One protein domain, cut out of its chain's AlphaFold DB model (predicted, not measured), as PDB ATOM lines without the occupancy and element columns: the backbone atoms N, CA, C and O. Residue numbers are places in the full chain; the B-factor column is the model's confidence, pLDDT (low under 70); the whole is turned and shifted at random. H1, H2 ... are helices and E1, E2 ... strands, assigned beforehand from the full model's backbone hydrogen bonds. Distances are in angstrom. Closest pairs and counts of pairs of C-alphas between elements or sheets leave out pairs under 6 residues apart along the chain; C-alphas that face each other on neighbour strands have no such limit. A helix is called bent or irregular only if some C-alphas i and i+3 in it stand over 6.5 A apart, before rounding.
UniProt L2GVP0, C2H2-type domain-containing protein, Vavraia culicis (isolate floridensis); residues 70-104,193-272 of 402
ATOM      1  N   ASP A  70     275.117 289.926 221.885       71.81
ATOM      2  CA  ASP A  70     275.939 288.715 221.844       71.81
ATOM      3  C   ASP A  70     275.344 287.569 222.688       71.81
ATOM      4  O   ASP A  70     275.977 286.533 222.867       71.81
ATOM      5  N   SER A  71     274.084 287.684 223.142       61.50
ATOM      6  CA  SER A  71     273.402 286.665 223.964       61.50
ATOM      7  C   SER A  71     273.108 285.343 223.236       61.50
ATOM      8  O   SER A  71     272.472 284.440 223.790       61.50
ATOM      9  N   PHE A  72     273.533 285.191 221.979       61.97
ATOM     10  CA  PHE A  72     273.520 283.904 221.292       61.97
ATOM     11  C   PHE A  72     274.594 283.002 221.893       61.97
ATOM     12  O   PHE A  72     275.733 282.947 221.440       61.97
ATOM     13  N   SER A  73     274.206 282.283 222.942       72.88
ATOM     14  CA  SER A  73     275.111 281.411 223.671       72.88
ATOM     15  C   SER A  73     275.388 280.137 222.871       72.88
ATOM     16  O   SER A  73     274.770 279.089 223.065       72.88
ATOM     17  N   LYS A  74     276.357 280.243 221.958       89.88
ATOM     18  CA  LYS A  74     277.121 279.111 221.422       89.88
ATOM     19  C   LYS A  74     277.498 278.141 222.548       89.88
ATOM     20  O   LYS A  74     277.381 276.933 222.376       89.88
ATOM     21  N   ASP A  75     277.865 278.682 223.706       90.44
ATOM     22  CA  ASP A  75     278.271 277.918 224.885       90.44
ATOM     23  C   ASP A  75     277.153 277.014 225.421       90.44
ATOM     24  O   ASP A  75     277.410 275.839 225.652       90.44
ATOM     25  N   LYS A  76     275.897 277.484 225.501       91.06
ATOM     26  CA  LYS A  76     274.741 276.651 225.893       91.06
ATOM     27  C   LYS A  76     274.548 275.468 224.941       91.06
ATOM     28  O   LYS A  76     274.185 274.378 225.376       91.06
ATOM     29  N   ILE A  77     274.769 275.663 223.639       93.81
ATOM     30  CA  ILE A  77     274.670 274.574 222.654       93.81
ATOM     31  C   ILE A  77     275.814 273.572 222.842       93.81
ATOM     32  O   ILE A  77     275.580 272.365 222.809       93.81
ATOM     33  N   LEU A  78     277.038 274.052 223.077       94.38
ATOM     34  CA  LEU A  78     278.198 273.196 223.336       94.38
ATOM     35  C   LEU A  78     278.066 272.418 224.652       94.38
ATOM     36  O   LEU A  78     278.407 271.238 224.697       94.38
ATOM     37  N   GLU A  79     277.516 273.039 225.694       93.50
ATOM     38  CA  GLU A  79     277.204 272.394 226.971       93.50
ATOM     39  C   GLU A  79     276.183 271.268 226.778       93.50
ATOM     40  O   GLU A  79     276.430 270.123 227.162       93.50
ATOM     41  N   ARG A  80     275.061 271.549 226.098       93.81
ATOM     42  CA  ARG A  80     274.057 270.521 225.779       93.81
ATOM     43  C   ARG A  80     274.636 269.405 224.923       93.81
ATOM     44  O   ARG A  80     274.301 268.246 225.145       93.81
ATOM     45  N   TYR A  81     275.510 269.727 223.971       95.00
ATOM     46  CA  TYR A  81     276.207 268.728 223.167       95.00
ATOM     47  C   TYR A  81     277.091 267.814 224.020       95.00
ATOM     48  O   TYR A  81     277.077 266.594 223.836       95.00
ATOM     49  N   HIS A  82     277.832 268.382 224.973       92.62
ATOM     50  CA  HIS A  82     278.664 267.597 225.876       92.62
ATOM     51  C   HIS A  82     277.815 266.667 226.751       92.62
ATOM     52  O   HIS A  82     278.074 265.464 226.790       92.62
ATOM     53  N   ASN A  83     276.744 267.199 227.348       91.12
ATOM     54  CA  ASN A  83     275.797 266.430 228.159       91.12
ATOM     55  C   ASN A  83     275.112 265.323 227.345       91.12
ATOM     56  O   ASN A  83     274.952 264.203 227.822       91.12
ATOM     57  N   PHE A  84     274.735 265.619 226.099       92.19
ATOM     58  CA  PHE A  84     274.161 264.645 225.176       92.19
ATOM     59  C   PHE A  84     275.147 263.507 224.902       92.19
ATOM     60  O   PHE A  84     274.815 262.342 225.098       92.19
ATOM     61  N   SER A  85     276.386 263.835 224.532       89.38
ATOM     62  CA  SER A  85     277.416 262.845 224.188       89.38
ATOM     63  C   SER A  85     277.701 261.854 225.324       89.38
ATOM     64  O   SER A  85     278.005 260.699 225.054       89.38
ATOM     65  N   GLN A  86     277.558 262.277 226.583       86.25
ATOM     66  CA  GLN A  86     277.730 261.406 227.750       86.25
ATOM     67  C   GLN A  86     276.552 260.441 227.988       86.25
ATOM     68  O   GLN A  86     276.758 259.377 228.565       86.25
ATOM     69  N   LYS A  87     275.329 260.792 227.567       82.81
ATOM     70  CA  LYS A  87     274.091 260.036 227.866       82.81
ATOM     71  C   LYS A  87     273.609 259.124 226.732       82.81
ATOM     72  O   LYS A  87     272.828 258.205 226.952       82.81
ATOM     73  N   VAL A  88     274.024 259.386 225.494       74.19
ATOM     74  CA  VAL A  88     273.392 258.810 224.288       74.19
ATOM     75  C   VAL A  88     273.606 257.322 224.101       74.19
ATOM     76  O   VAL A  88     272.739 256.658 223.533       74.19
ATOM     77  N   GLU A  89     274.738 256.786 224.546       62.72
ATOM     78  CA  GLU A  89     275.026 255.367 224.338       62.72
ATOM     79  C   GLU A  89     274.166 254.454 225.220       62.72
ATOM     80  O   GLU A  89     273.836 253.350 224.791       62.72
ATOM     81  N   SER A  90     273.734 254.916 226.397       68.44
ATOM     82  CA  SER A  90     272.919 254.124 227.326       68.44
ATOM     83  C   SER A  90     271.408 254.342 227.184       68.44
ATOM     84  O   SER A  90     270.628 253.498 227.623       68.44
ATOM     85  N   ASP A  91     270.980 255.461 226.586       71.38
ATOM     86  CA  ASP A  91     269.608 255.976 226.729       71.38
ATOM     87  C   ASP A  91     268.851 256.103 225.396       71.38
ATOM     88  O   ASP A  91     267.803 256.746 225.328       71.38
ATOM     89  N   PHE A  92     269.372 255.523 224.312       81.56
ATOM     90  CA  PHE A  92     268.721 255.625 223.008       81.56
ATOM     91  C   PHE A  92     267.376 254.884 222.966       81.56
ATOM     92  O   PHE A  92     267.299 253.691 223.262       81.56
ATOM     93  N   LEU A  93     266.339 255.590 222.510       85.38
ATOM     94  CA  LEU A  93     264.992 255.069 222.303       85.38
ATOM     95  C   LEU A  93     264.574 255.273 220.846       85.38
ATOM     96  O   LEU A  93     264.844 256.317 220.247       85.38
ATOM     97  N   VAL A  94     263.889 254.277 220.287       91.25
ATOM     98  CA  VAL A  94     263.242 254.402 218.978       91.25
ATOM     99  C   VAL A  94     262.076 255.385 219.119       91.25
ATOM    100  O   VAL A  94     261.315 255.330 220.081       91.25
ATOM    101  N   LEU A  95     261.942 256.332 218.189       91.88
ATOM    102  CA  LEU A  95     260.913 257.377 218.279       91.88
ATOM    103  C   LEU A  95     259.631 256.945 217.566       91.88
ATOM    104  O   LEU A  95     259.185 257.581 216.606       91.88
ATOM    105  N   ASP A  96     259.029 255.864 218.046       91.81
ATOM    106  CA  ASP A  96     257.723 255.386 217.594       91.81
ATOM    107  C   ASP A  96     256.703 255.330 218.741       91.81
ATOM    108  O   ASP A  96     257.048 255.362 219.922       91.81
ATOM    109  N   SER A  97     255.419 255.280 218.388       88.56
ATOM    110  CA  SER A  97     254.305 255.242 219.341       88.56
ATOM    111  C   SER A  97     254.209 253.947 220.151       88.56
ATOM    112  O   SER A  97     253.393 253.874 221.069       88.56
ATOM    113  N   LYS A  98     255.003 252.927 219.812       89.94
ATOM    114  CA  LYS A  98     255.022 251.613 220.472       89.94
ATOM    115  C   LYS A  98     256.138 251.518 221.511       89.94
ATOM    116  O   LYS A  98     256.143 250.584 222.306       89.94
ATOM    117  N   SER A  99     257.064 252.468 221.500       91.62
ATOM    118  CA  SER A  99     258.204 252.515 222.399       91.62
ATOM    119  C   SER A  99     257.784 252.929 223.807       91.62
ATOM    120  O   SER A  99     256.965 253.831 223.997       91.62
ATOM    121  N   GLU A 100     258.364 252.271 224.808       90.88
ATOM    122  CA  GLU A 100     258.144 252.596 226.216       90.88
ATOM    123  C   GLU A 100     259.138 253.666 226.672       90.88
ATOM    124  O   GLU A 100     260.355 253.474 226.642       90.88
ATOM    125  N   PHE A 101     258.613 254.800 227.130       90.94
ATOM    126  CA  PHE A 101     259.408 255.889 227.686       90.94
ATOM    127  C   PHE A 101     259.249 255.874 229.203       90.94
ATOM    128  O   PHE A 101     258.164 256.136 229.715       90.94
ATOM    129  N   THR A 102     260.326 255.552 229.919       90.06
ATOM    130  CA  THR A 102     260.319 255.402 231.388       90.06
ATOM    131  C   THR A 102     261.017 256.542 232.120       90.06
ATOM    132  O   THR A 102     260.819 256.715 233.320       90.06
ATOM    133  N   ARG A 103     261.810 257.355 231.409       90.38
ATOM    134  CA  ARG A 103     262.470 258.547 231.958       90.38
ATOM    135  C   ARG A 103     262.546 259.696 230.960       90.38
ATOM    136  O   ARG A 103     262.544 259.494 229.741       90.38
ATOM    137  N   ARG A 104     262.675 260.908 231.495       91.31
ATOM    138  CA  ARG A 104     263.067 262.093 230.724       91.31
ATOM    139  C   ARG A 104     264.550 262.035 230.387       91.31
ATOM    140  O   ARG A 104     265.346 261.516 231.164       91.31
ATOM    141  N   ILE A 193     254.293 262.499 226.036       95.44
ATOM    142  CA  ILE A 193     254.566 262.039 224.670       95.44
ATOM    143  C   ILE A 193     253.599 262.727 223.708       95.44
ATOM    144  O   ILE A 193     252.390 262.768 223.940       95.44
ATOM    145  N   LYS A 194     254.124 263.259 222.603       95.38
ATOM    146  CA  LYS A 194     253.320 263.707 221.461       95.38
ATOM    147  C   LYS A 194     253.532 262.803 220.265       95.38
ATOM    148  O   LYS A 194     254.644 262.350 220.027       95.38
ATOM    149  N   SER A 195     252.480 262.621 219.479       93.38
ATOM    150  CA  SER A 195     252.510 261.782 218.284       93.38
ATOM    151  C   SER A 195     252.417 262.632 217.017       93.38
ATOM    152  O   SER A 195     251.554 263.505 216.899       93.38
ATOM    153  N   ALA A 196     253.299 262.355 216.063       91.31
ATOM    154  CA  ALA A 196     253.335 262.948 214.739       91.31
ATOM    155  C   ALA A 196     252.715 261.985 213.733       91.31
ATOM    156  O   ALA A 196     253.085 260.817 213.685       91.31
ATOM    157  N   TRP A 197     251.842 262.479 212.860       90.19
ATOM    158  CA  TRP A 197     251.243 261.672 211.794       90.19
ATOM    159  C   TRP A 197     252.200 261.484 210.602       90.19
ATOM    160  O   TRP A 197     251.939 261.941 209.484       90.19
ATOM    161  N   VAL A 198     253.368 260.896 210.863       88.25
ATOM    162  CA  VAL A 198     254.521 260.818 209.956       88.25
ATOM    163  C   VAL A 198     255.195 259.448 210.111       88.25
ATOM    164  O   VAL A 198     255.483 259.037 211.229       88.25
ATOM    165  N   ASP A 199     255.464 258.761 208.997       85.75
ATOM    166  CA  ASP A 199     256.274 257.529 208.941       85.75
ATOM    167  C   ASP A 199     257.781 257.842 208.799       85.75
ATOM    168  O   ASP A 199     258.169 259.003 208.718       85.75
ATOM    169  N   CYS A 200     258.654 256.834 208.780       83.69
ATOM    170  CA  CYS A 200     260.081 257.019 208.471       83.69
ATOM    171  C   CYS A 200     260.328 256.860 206.960       83.69
ATOM    172  O   CYS A 200     259.764 255.952 206.345       83.69
ATOM    173  N   ARG A 201     261.160 257.718 206.351       84.62
ATOM    174  CA  ARG A 201     261.564 257.617 204.933       84.62
ATOM    175  C   ARG A 201     263.031 257.977 204.729       84.62
ATOM    176  O   ARG A 201     263.523 258.906 205.348       84.62
ATOM    177  N   ASP A 202     263.653 257.402 203.701       83.06
ATOM    178  CA  ASP A 202     265.058 257.656 203.324       83.06
ATOM    179  C   ASP A 202     265.411 259.142 203.105       83.06
ATOM    180  O   ASP A 202     266.555 259.568 203.258       83.06
ATOM    181  N   LYS A 203     264.430 259.968 202.715       85.75
ATOM    182  CA  LYS A 203     264.639 261.416 202.526       85.75
ATOM    183  C   LYS A 203     264.831 262.164 203.847       85.75
ATOM    184  O   LYS A 203     265.348 263.283 203.825       85.75
ATOM    185  N   ASP A 204     264.412 261.583 204.966       91.44
ATOM    186  CA  ASP A 204     264.445 262.226 206.273       91.44
ATOM    187  C   ASP A 204     265.900 262.406 206.735       91.44
ATOM    188  O   ASP A 204     266.264 263.522 207.110       91.44
ATOM    189  N   SER A 205     266.778 261.418 206.518       94.00
ATOM    190  CA  SER A 205     268.223 261.526 206.784       94.00
ATOM    191  C   SER A 205     268.881 262.722 206.085       94.00
ATOM    192  O   SER A 205     269.658 263.468 206.687       94.00
ATOM    193  N   ALA A 206     268.564 262.952 204.805       94.75
ATOM    194  CA  ALA A 206     269.116 264.079 204.052       94.75
ATOM    195  C   ALA A 206     268.607 265.429 204.587       94.75
ATOM    196  O   ALA A 206     269.374 266.389 204.697       94.75
ATOM    197  N   ASN A 207     267.323 265.502 204.951       95.25
ATOM    198  CA  ASN A 207     266.728 266.701 205.539       95.25
ATOM    199  C   ASN A 207     267.328 267.011 206.918       95.25
ATOM    200  O   ASN A 207     267.675 268.161 207.184       95.25
ATOM    201  N   LEU A 208     267.504 265.992 207.762       96.44
ATOM    202  CA  LEU A 208     268.109 266.101 209.089       96.44
ATOM    203  C   LEU A 208     269.522 266.685 209.018       96.44
ATOM    204  O   LEU A 208     269.830 267.641 209.732       96.44
ATOM    205  N   ARG A 209     270.352 266.187 208.094       96.06
ATOM    206  CA  ARG A 209     271.713 266.703 207.882       96.06
ATOM    207  C   ARG A 209     271.710 268.160 207.421       96.06
ATOM    208  O   ARG A 209     272.467 268.963 207.957       96.06
ATOM    209  N   LYS A 210     270.823 268.538 206.493       96.00
ATOM    210  CA  LYS A 210     270.689 269.942 206.058       96.00
ATOM    211  C   LYS A 210     270.250 270.863 207.194       96.00
ATOM    212  O   LYS A 210     270.818 271.940 207.361       96.00
ATOM    213  N   ILE A 211     269.268 270.442 207.991       96.50
ATOM    214  CA  ILE A 211     268.807 271.194 209.167       96.50
ATOM    215  C   ILE A 211     269.946 271.360 210.170       96.50
ATOM    216  O   ILE A 211     270.159 272.461 210.670       96.50
ATOM    217  N   PHE A 212     270.719 270.305 210.419       96.81
ATOM    218  CA  PHE A 212     271.894 270.377 211.278       96.81
ATOM    219  C   PHE A 212     272.924 271.392 210.772       96.81
ATOM    220  O   PHE A 212     273.398 272.215 211.553       96.81
ATOM    221  N   THR A 213     273.220 271.408 209.469       95.62
ATOM    222  CA  THR A 213     274.105 272.418 208.868       95.62
ATOM    223  C   THR A 213     273.575 273.839 209.079       95.62
ATOM    224  O   THR A 213     274.343 274.729 209.447       95.62
ATOM    225  N   ILE A 214     272.267 274.058 208.900       94.25
ATOM    226  CA  ILE A 214     271.622 275.359 209.139       94.25
ATOM    227  C   ILE A 214     271.765 275.769 210.610       94.25
ATOM    228  O   ILE A 214     272.152 276.900 210.898       94.25
ATOM    229  N   LEU A 215     271.493 274.859 211.546       94.75
ATOM    230  CA  LEU A 215     271.587 275.134 212.979       94.75
ATOM    231  C   LEU A 215     273.032 275.419 213.409       94.75
ATOM    232  O   LEU A 215     273.265 276.413 214.092       94.75
ATOM    233  N   ASN A 216     274.010 274.640 212.938       94.31
ATOM    234  CA  ASN A 216     275.427 274.907 213.196       94.31
ATOM    235  C   ASN A 216     275.842 276.303 212.711       94.31
ATOM    236  O   ASN A 216     276.505 277.046 213.436       94.31
ATOM    237  N   LYS A 217     275.400 276.695 211.508       92.12
ATOM    238  CA  LYS A 217     275.646 278.034 210.962       92.12
ATOM    239  C   LYS A 217     275.005 279.124 211.829       92.12
ATOM    240  O   LYS A 217     275.684 280.091 212.170       92.12
ATOM    241  N   ASN A 218     273.737 278.957 212.213       89.69
ATOM    242  CA  ASN A 218     272.995 279.931 213.022       89.69
ATOM    243  C   ASN A 218     273.630 280.138 214.406       89.69
ATOM    244  O   ASN A 218     273.727 281.269 214.875       89.69
ATOM    245  N   TYR A 219     274.108 279.058 215.030       90.62
ATOM    246  CA  TYR A 219     274.743 279.086 216.351       90.62
ATOM    247  C   TYR A 219     276.264 279.269 216.314       90.62
ATOM    248  O   TYR A 219     276.901 279.331 217.367       90.62
ATOM    249  N   LYS A 220     276.863 279.387 215.119       92.12
ATOM    250  CA  LYS A 220     278.319 279.483 214.912       92.12
ATOM    251  C   LYS A 220     279.087 278.362 215.633       92.12
ATOM    252  O   LYS A 220     280.164 278.578 216.209       92.12
ATOM    253  N   THR A 221     278.507 277.166 215.628       93.56
ATOM    254  CA  THR A 221     279.083 275.946 216.195       93.56
ATOM    255  C   THR A 221     279.726 275.108 215.096       93.56
ATOM    256  O   THR A 221     279.259 275.077 213.962       93.56
ATOM    257  N   ASN A 222     280.788 274.391 215.458       94.38
ATOM    258  CA  ASN A 222     281.467 273.426 214.591       94.38
ATOM    259  C   ASN A 222     281.261 272.009 215.141       94.38
ATOM    260  O   ASN A 222     282.211 271.237 215.247       94.38
ATOM    261  N   ILE A 223     280.040 271.699 215.589       95.19
ATOM    262  CA  ILE A 223     279.734 270.370 216.116       95.19
ATOM    263  C   ILE A 223     279.747 269.399 214.939       95.19
ATOM    264  O   ILE A 223     279.049 269.618 213.947       95.19
ATOM    265  N   ALA A 224     280.536 268.337 215.061       93.88
ATOM    266  CA  ALA A 224     280.511 267.198 214.162       93.88
ATOM    267  C   ALA A 224     279.695 266.091 214.832       93.88
ATOM    268  O   ALA A 224     280.055 265.624 215.909       93.88
ATOM    269  N   TYR A 225     278.583 265.708 214.212       92.06
ATOM    270  CA  TYR A 225     277.753 264.604 214.674       92.06
ATOM    271  C   TYR A 225     277.338 263.768 213.471       92.06
ATOM    272  O   TYR A 225     276.641 264.248 212.572       92.06
ATOM    273  N   GLU A 226     277.796 262.523 213.452       89.69
ATOM    274  CA  GLU A 226     277.482 261.555 212.412       89.69
ATOM    275  C   GLU A 226     276.746 260.382 213.042       89.69
ATOM    276  O   GLU A 226     277.194 259.786 214.019       89.69
ATOM    277  N   CYS A 227     275.575 260.080 212.494       89.25
ATOM    278  CA  CYS A 227     274.797 258.926 212.887       89.25
ATOM    279  C   CYS A 227     274.011 258.422 211.678       89.25
ATOM    280  O   CYS A 227     273.480 259.227 210.910       89.25
ATOM    281  N   ASP A 228     273.931 257.103 211.537       89.81
ATOM    282  CA  ASP A 228     273.150 256.445 210.485       89.81
ATOM    283  C   ASP A 228     271.700 256.183 210.909       89.81
ATOM    284  O   ASP A 228     270.866 255.798 210.096       89.81
ATOM    285  N   ASN A 229     271.385 256.392 212.190       92.75
ATOM    286  CA  ASN A 229     270.045 256.219 212.723       92.75
ATOM    287  C   ASN A 229     269.341 257.580 212.838       92.75
ATOM    288  O   ASN A 229     269.743 258.435 213.633       92.75
ATOM    289  N   ASP A 230     268.263 257.756 212.073       94.00
ATOM    290  CA  ASP A 230     267.496 259.002 212.047       94.00
ATOM    291  C   ASP A 230     266.895 259.360 213.412       94.00
ATOM    292  O   ASP A 230     266.868 260.534 213.762       94.00
ATOM    293  N   ASP A 231     266.490 258.389 214.234       93.94
ATOM    294  CA  ASP A 231     265.948 258.661 215.574       93.94
ATOM    295  C   ASP A 231     267.008 259.188 216.528       93.94
ATOM    296  O   ASP A 231     266.747 260.133 217.277       93.94
ATOM    297  N   LYS A 232     268.226 258.636 216.473       93.38
ATOM    298  CA  LYS A 232     269.371 259.183 217.218       93.38
ATOM    299  C   LYS A 232     269.640 260.615 216.782       93.38
ATOM    300  O   LYS A 232     269.823 261.490 217.625       93.38
ATOM    301  N   PHE A 233     269.594 260.867 215.476       94.88
ATOM    302  CA  PHE A 233     269.818 262.191 214.911       94.88
ATOM    303  C   PHE A 233     268.703 263.185 215.287       94.88
ATOM    304  O   PHE A 233     268.983 264.326 215.651       94.88
ATOM    305  N   ILE A 234     267.438 262.764 215.278       95.56
ATOM    306  CA  ILE A 234     266.295 263.572 215.728       95.56
ATOM    307  C   ILE A 234     266.423 263.888 217.220       95.56
ATOM    308  O   ILE A 234     266.228 265.035 217.622       95.56
ATOM    309  N   THR A 235     266.787 262.897 218.033       94.62
ATOM    310  CA  THR A 235     267.007 263.052 219.478       94.62
ATOM    311  C   THR A 235     268.160 264.024 219.746       94.62
ATOM    312  O   THR A 235     268.030 264.931 220.567       94.62
ATOM    313  N   PHE A 236     269.244 263.936 218.971       95.50
ATOM    314  CA  PHE A 236     270.346 264.899 218.993       95.50
ATOM    315  C   PHE A 236     269.876 266.327 218.701       95.50
ATOM    316  O   PHE A 236     270.114 267.229 219.505       95.50
ATOM    317  N   LEU A 237     269.153 266.548 217.599       96.75
ATOM    318  CA  LEU A 237     268.633 267.877 217.262       96.75
ATOM    319  C   LEU A 237     267.706 268.417 218.358       96.75
ATOM    320  O   LEU A 237     267.752 269.608 218.679       96.75
ATOM    321  N   ARG A 238     266.903 267.538 218.964       95.56
ATOM    322  CA  ARG A 238     265.974 267.891 220.035       95.56
ATOM    323  C   ARG A 238     266.692 268.326 221.306       95.56
ATOM    324  O   ARG A 238     266.327 269.351 221.857       95.56
ATOM    325  N   HIS A 239     267.701 267.601 221.772       94.19
ATOM    326  CA  HIS A 239     268.317 267.900 223.072       94.19
ATOM    327  C   HIS A 239     269.499 268.866 222.985       94.19
ATOM    328  O   HIS A 239     269.741 269.615 223.928       94.19
ATOM    329  N   VAL A 240     270.202 268.915 221.850       95.44
ATOM    330  CA  VAL A 240     271.325 269.843 221.653       95.44
ATOM    331  C   VAL A 240     270.830 271.205 221.171       95.44
ATOM    332  O   VAL A 240     271.140 272.235 221.773       95.44
ATOM    333  N   PHE A 241     270.004 271.213 220.124       95.62
ATOM    334  CA  PHE A 241     269.528 272.441 219.484       95.62
ATOM    335  C   PHE A 241     268.096 272.821 219.853       95.62
ATOM    336  O   PHE A 241     267.602 273.803 219.318       95.62
ATOM    337  N   LEU A 242     267.401 272.069 220.719       95.50
ATOM    338  CA  LEU A 242     265.977 272.305 221.010       95.50
ATOM    339  C   LEU A 242     265.124 272.385 219.737       95.50
ATOM    340  O   LEU A 242     264.165 273.152 219.642       95.50
ATOM    341  N   TYR A 243     265.486 271.595 218.726       96.50
ATOM    342  CA  TYR A 243     264.781 271.543 217.458       96.50
ATOM    343  C   TYR A 243     263.980 270.252 217.357       96.50
ATOM    344  O   TYR A 243     264.529 269.153 217.344       96.50
ATOM    345  N   CYS A 244     262.659 270.371 217.236       96.56
ATOM    346  CA  CYS A 244     261.817 269.216 216.969       96.56
ATOM    347  C   CYS A 244     261.616 269.041 215.465       96.56
ATOM    348  O   CYS A 244     260.932 269.843 214.824       96.56
ATOM    349  N   TYR A 245     262.141 267.933 214.938       96.56
ATOM    350  CA  TYR A 245     262.006 267.555 213.535       96.56
ATOM    351  C   TYR A 245     260.539 267.451 213.093       96.56
ATOM    352  O   TYR A 245     260.127 268.131 212.151       96.56
ATOM    353  N   TYR A 246     259.720 266.706 213.840       95.06
ATOM    354  CA  TYR A 246     258.311 266.474 213.509       95.06
ATOM    355  C   TYR A 246     257.445 267.739 213.569       95.06
ATOM    356  O   TYR A 246     256.600 267.953 212.703       95.06
ATOM    357  N   CYS A 247     257.682 268.629 214.540       92.75
ATOM    358  CA  CYS A 247     257.028 269.942 214.569       92.75
ATOM    359  C   CYS A 247     257.592 270.914 213.528       92.75
ATOM    360  O   CYS A 247     256.941 271.916 213.225       92.75
ATOM    361  N   SER A 248     258.802 270.654 213.024       93.69
ATOM    362  CA  SER A 248     259.578 271.586 212.203       93.69
ATOM    363  C   SER A 248     259.797 272.938 212.899       93.69
ATOM    364  O   SER A 248     259.756 273.994 212.266       93.69
ATOM    365  N   ARG A 249     259.982 272.912 214.226       92.31
ATOM    366  CA  ARG A 249     260.040 274.100 215.091       92.31
ATOM    367  C   ARG A 249     261.276 274.061 215.982       92.31
ATOM    368  O   ARG A 249     261.592 273.020 216.555       92.31
ATOM    369  N   HIS A 250     261.916 275.217 216.115       93.00
ATOM    370  CA  HIS A 250     262.971 275.465 217.085       93.00
ATOM    371  C   HIS A 250     262.381 276.127 218.339       93.00
ATOM    372  O   HIS A 250     261.566 277.047 218.228       93.00
ATOM    373  N   PHE A 251     262.787 275.667 219.518       91.88
ATOM    374  CA  PHE A 251     262.372 276.202 220.815       91.88
ATOM    375  C   PHE A 251     263.537 276.917 221.485       91.88
ATOM    376  O   PHE A 251     264.696 276.602 221.237       91.88
ATOM    377  N   GLU A 252     263.241 277.893 222.330       88.00
ATOM    378  CA  GLU A 252     264.306 278.679 222.952       88.00
ATOM    379  C   GLU A 252     264.766 278.083 224.279       88.00
ATOM    380  O   GLU A 252     265.960 278.088 224.595       88.00
ATOM    381  N   THR A 253     263.824 277.498 225.019       90.19
ATOM    382  CA  THR A 253     264.087 276.795 226.272       90.19
ATOM    383  C   THR A 253     263.573 275.362 226.208       90.19
ATOM    384  O   THR A 253     262.649 275.024 225.464       90.19
ATOM    385  N   GLU A 254     264.198 274.494 226.998       91.81
ATOM    386  CA  GLU A 254     263.804 273.091 227.084       91.81
ATOM    387  C   GLU A 254     262.381 272.938 227.625       91.81
ATOM    388  O   GLU A 254     261.595 272.158 227.097       91.81
ATOM    389  N   ILE A 255     262.003 273.748 228.611       93.25
ATOM    390  CA  ILE A 255     260.657 273.700 229.174       93.25
ATOM    391  C   ILE A 255     259.590 274.243 228.212       93.25
ATOM    392  O   ILE A 255     258.479 273.714 228.182       93.25
ATOM    393  N   GLU A 256     259.913 275.224 227.357       92.25
ATOM    394  CA  GLU A 256     259.014 275.626 226.266       92.25
ATOM    395  C   GLU A 256     258.760 274.440 225.325       92.25
ATOM    396  O   GLU A 256     257.615 274.172 224.944       92.25
ATOM    397  N   MET A 257     259.817 273.695 224.984       94.25
ATOM    398  CA  MET A 257     259.709 272.486 224.175       94.25
ATOM    399  C   MET A 257     258.884 271.408 224.878       94.25
ATOM    400  O   MET A 257     257.993 270.857 224.240       94.25
ATOM    401  N   ILE A 258     259.094 271.137 226.168       95.00
ATOM    402  CA  ILE A 258     258.304 270.142 226.915       95.00
ATOM    403  C   ILE A 258     256.824 270.536 226.933       95.00
ATOM    404  O   ILE A 258     255.957 269.751 226.547       95.00
ATOM    405  N   ARG A 259     256.513 271.792 227.259       93.25
ATOM    406  CA  ARG A 259     255.133 272.294 227.301       93.25
ATOM    407  C   ARG A 259     254.450 272.233 225.928       93.25
ATOM    408  O   ARG A 259     253.304 271.793 225.811       93.25
ATOM    409  N   LYS A 260     255.129 272.669 224.859       92.19
ATOM    410  CA  LYS A 260     254.532 272.782 223.511       92.19
ATOM    411  C   LYS A 260     254.671 271.514 222.668       92.19
ATOM    412  O   LYS A 260     253.870 271.316 221.753       92.19
ATOM    413  N   CYS A 261     255.631 270.646 222.959       95.38
ATOM    414  CA  CYS A 261     256.022 269.497 222.136       95.38
ATOM    415  C   CYS A 261     256.147 268.173 222.918       95.38
ATOM    416  O   CYS A 261     256.395 267.151 222.286       95.38
ATOM    417  N   GLY A 262     255.965 268.171 224.238       95.69
ATOM    418  CA  GLY A 262     256.193 267.009 225.101       95.69
ATOM    419  C   GLY A 262     257.671 266.776 225.413       95.69
ATOM    420  O   GLY A 262     258.545 267.440 224.862       95.69
ATOM    421  N   ASP A 263     257.966 265.810 226.270       94.69
ATOM    422  CA  ASP A 263     259.316 265.282 226.469       94.69
ATOM    423  C   ASP A 263     259.816 264.635 225.169       94.69
ATOM    424  O   ASP A 263     260.864 265.009 224.631       94.69
ATOM    425  N   TYR A 264     258.981 263.778 224.578       95.31
ATOM    426  CA  TYR A 264     259.246 263.100 223.311       95.31
ATOM    427  C   TYR A 264     258.174 263.434 222.277       95.31
ATOM    428  O   TYR A 264     256.995 263.591 222.593       95.31
ATOM    429  N   HIS A 265     258.596 263.519 221.018       95.50
ATOM    430  CA  HIS A 265     257.691 263.585 219.879       95.50
ATOM    431  C   HIS A 265     258.001 262.386 218.990       95.50
ATOM    432  O   HIS A 265     259.103 262.300 218.456       95.50
ATOM    433  N   VAL A 266     257.059 261.457 218.891       95.56
ATOM    434  CA  VAL A 266     257.234 260.148 218.258       95.56
ATOM    435  C   VAL A 266     256.391 260.032 217.000       95.56
ATOM    436  O   VAL A 266     255.437 260.785 216.810       95.56
ATOM    437  N   ARG A 267     256.727 259.079 216.134       93.81
ATOM    438  CA  ARG A 267     255.896 258.730 214.979       93.81
ATOM    439  C   ARG A 267     254.636 257.988 215.404       93.81
ATOM    440  O   ARG A 267     254.670 257.158 216.305       93.81
ATOM    441  N   ASP A 268     253.549 258.269 214.705       87.94
ATOM    442  CA  ASP A 268     252.276 257.556 214.761       87.94
ATOM    443  C   ASP A 268     252.088 256.752 213.466       87.94
ATOM    444  O   ASP A 268     252.509 257.181 212.392       87.94
ATOM    445  N   ASP A 269     251.376 255.630 213.547       79.06
ATOM    446  CA  ASP A 269     251.020 254.796 212.392       79.06
ATOM    447  C   ASP A 269     250.007 255.509 211.460       79.06
ATOM    448  O   ASP A 269     249.743 255.071 210.336       79.06
ATOM    449  N   ARG A 270     249.424 256.636 211.896       81.38
ATOM    450  CA  ARG A 270     248.544 257.490 211.083       81.38
ATOM    451  C   ARG A 270     249.381 258.365 210.152       81.38
ATOM    452  O   ARG A 270     249.994 259.323 210.597       81.38
ATOM    453  N   VAL A 271     249.392 258.091 208.849       76.81
ATOM    454  CA  VAL A 271     250.257 258.823 207.903       76.81
ATOM    455  C   VAL A 271     249.525 260.005 207.254       76.81
ATOM    456  O   VAL A 271     248.648 259.821 206.413       76.81
ATOM    457  N   GLN A 272     249.940 261.239 207.576       83.75
ATOM    458  CA  GLN A 272     249.537 262.468 206.878       83.75
ATOM    459  C   GLN A 272     250.749 263.374 206.609       83.75
ATOM    460  O   GLN A 272     250.949 264.423 207.224       83.75
TER     461      GLN A 272
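Overview. This is residues 70 to 104 and 193 to 272 of the 402 residues of the protein "C2H2-type domain-containing protein" of Vavraia culicis (isolate floridensis) (UniProt L2GVP0). A short helix, H3, runs through the middle, with the two long helices H1 and H2 packed on different sides of it; H2 runs the same way as H3, H1 the opposite way. On a further side of H3 lies a small sheet of two parallel strands, with E2 nearer to H3 than E1 is, and the short helix H4 stands beside this sheet with its residues 257 to 261. The printed part has 115 residues, with four named helices and two named strands in the order H1, E1, H2, H3, H4, E2, and its class is mostly helix. It is compact, with a radius of gyration of the C-alphas of 13.7 A and spans of 42 by 29 by 26 A.

Along the chain. H1, residues 74 to 91, begins at C-alpha 74 (277.121, 279.111, 221.422) and is 24.9 A long; it has a kink of 35 degrees near residue 85 and is irregular, with C-alphas 86 and 89 7.4 A apart. E1 is residues 193 to 196, 10.0 A. H2, residues 202 to 219, is 26.9 A long; it is neither bent nor irregular, but only just: C-alphas 202 and 205 are 6.1 A apart. H3 is residues 230 to 241, 15.5 A, and H4 is residues 254 to 261, 9.9 A. E2, residues 264 to 267, 10.0 A, ends at C-alpha 267 (255.896, 258.730, 214.979).

Arrangement. H3 touches H2 at a shallow tilt of 16 degrees, the same way, the closest C-alphas being those of Ser 205 and Asp 230, 5.9 A apart. H1, with residues 77 to 84 alone, touches residues 236 to 241 of H3; the closest C-alphas are those of Arg 80 and Val 240, 5.0 A, and the tilt of 37 degrees, opposite ways, is only just steep. H1 and H2 are close but not clearly touching, with the C-alphas of Lys 74 and Tyr 219 closest at 5.6 A. H3 and E2 are near each other. E1 and E2 are parallel at 34 degrees, with N 194 and O 264 2.9 A apart and N 266 and O 194 2.8 A apart, within hydrogen-bond range. E1, then H2, H3 and H4, then E2 form a strand-helix-strand unit, two parallel neighbour strands with helices between them in the chain. The closest C-alphas of H4 and E1 are those of Lys 194 and Cys 261, 6.4 A. H4 and H3 are close but not clearly touching, with the C-alphas of His 239 and Glu 254 8.0 A apart, while H4 is apart from H1 and H2. In H3 and H4 every O i to N i+4 pair is within hydrogen-bond range; in H1 12 of 14 are, in H2 13 of 14.

Size, cuts and confidence. The two C-alphas farthest apart, those of Asp 70 and Asp 269, are 43.1 A apart. Residues 105 to 192 are not printed, and C-alphas 104 and 193 are 10.4 A apart across this cut. The link from H3 to H4 is long, and in it residues 243 to 244 pair antiparallel with residues 249 to 250. Mean pLDDT of the printed part is 90.3; residues 71 to 72 and 89 to 90 are under 70.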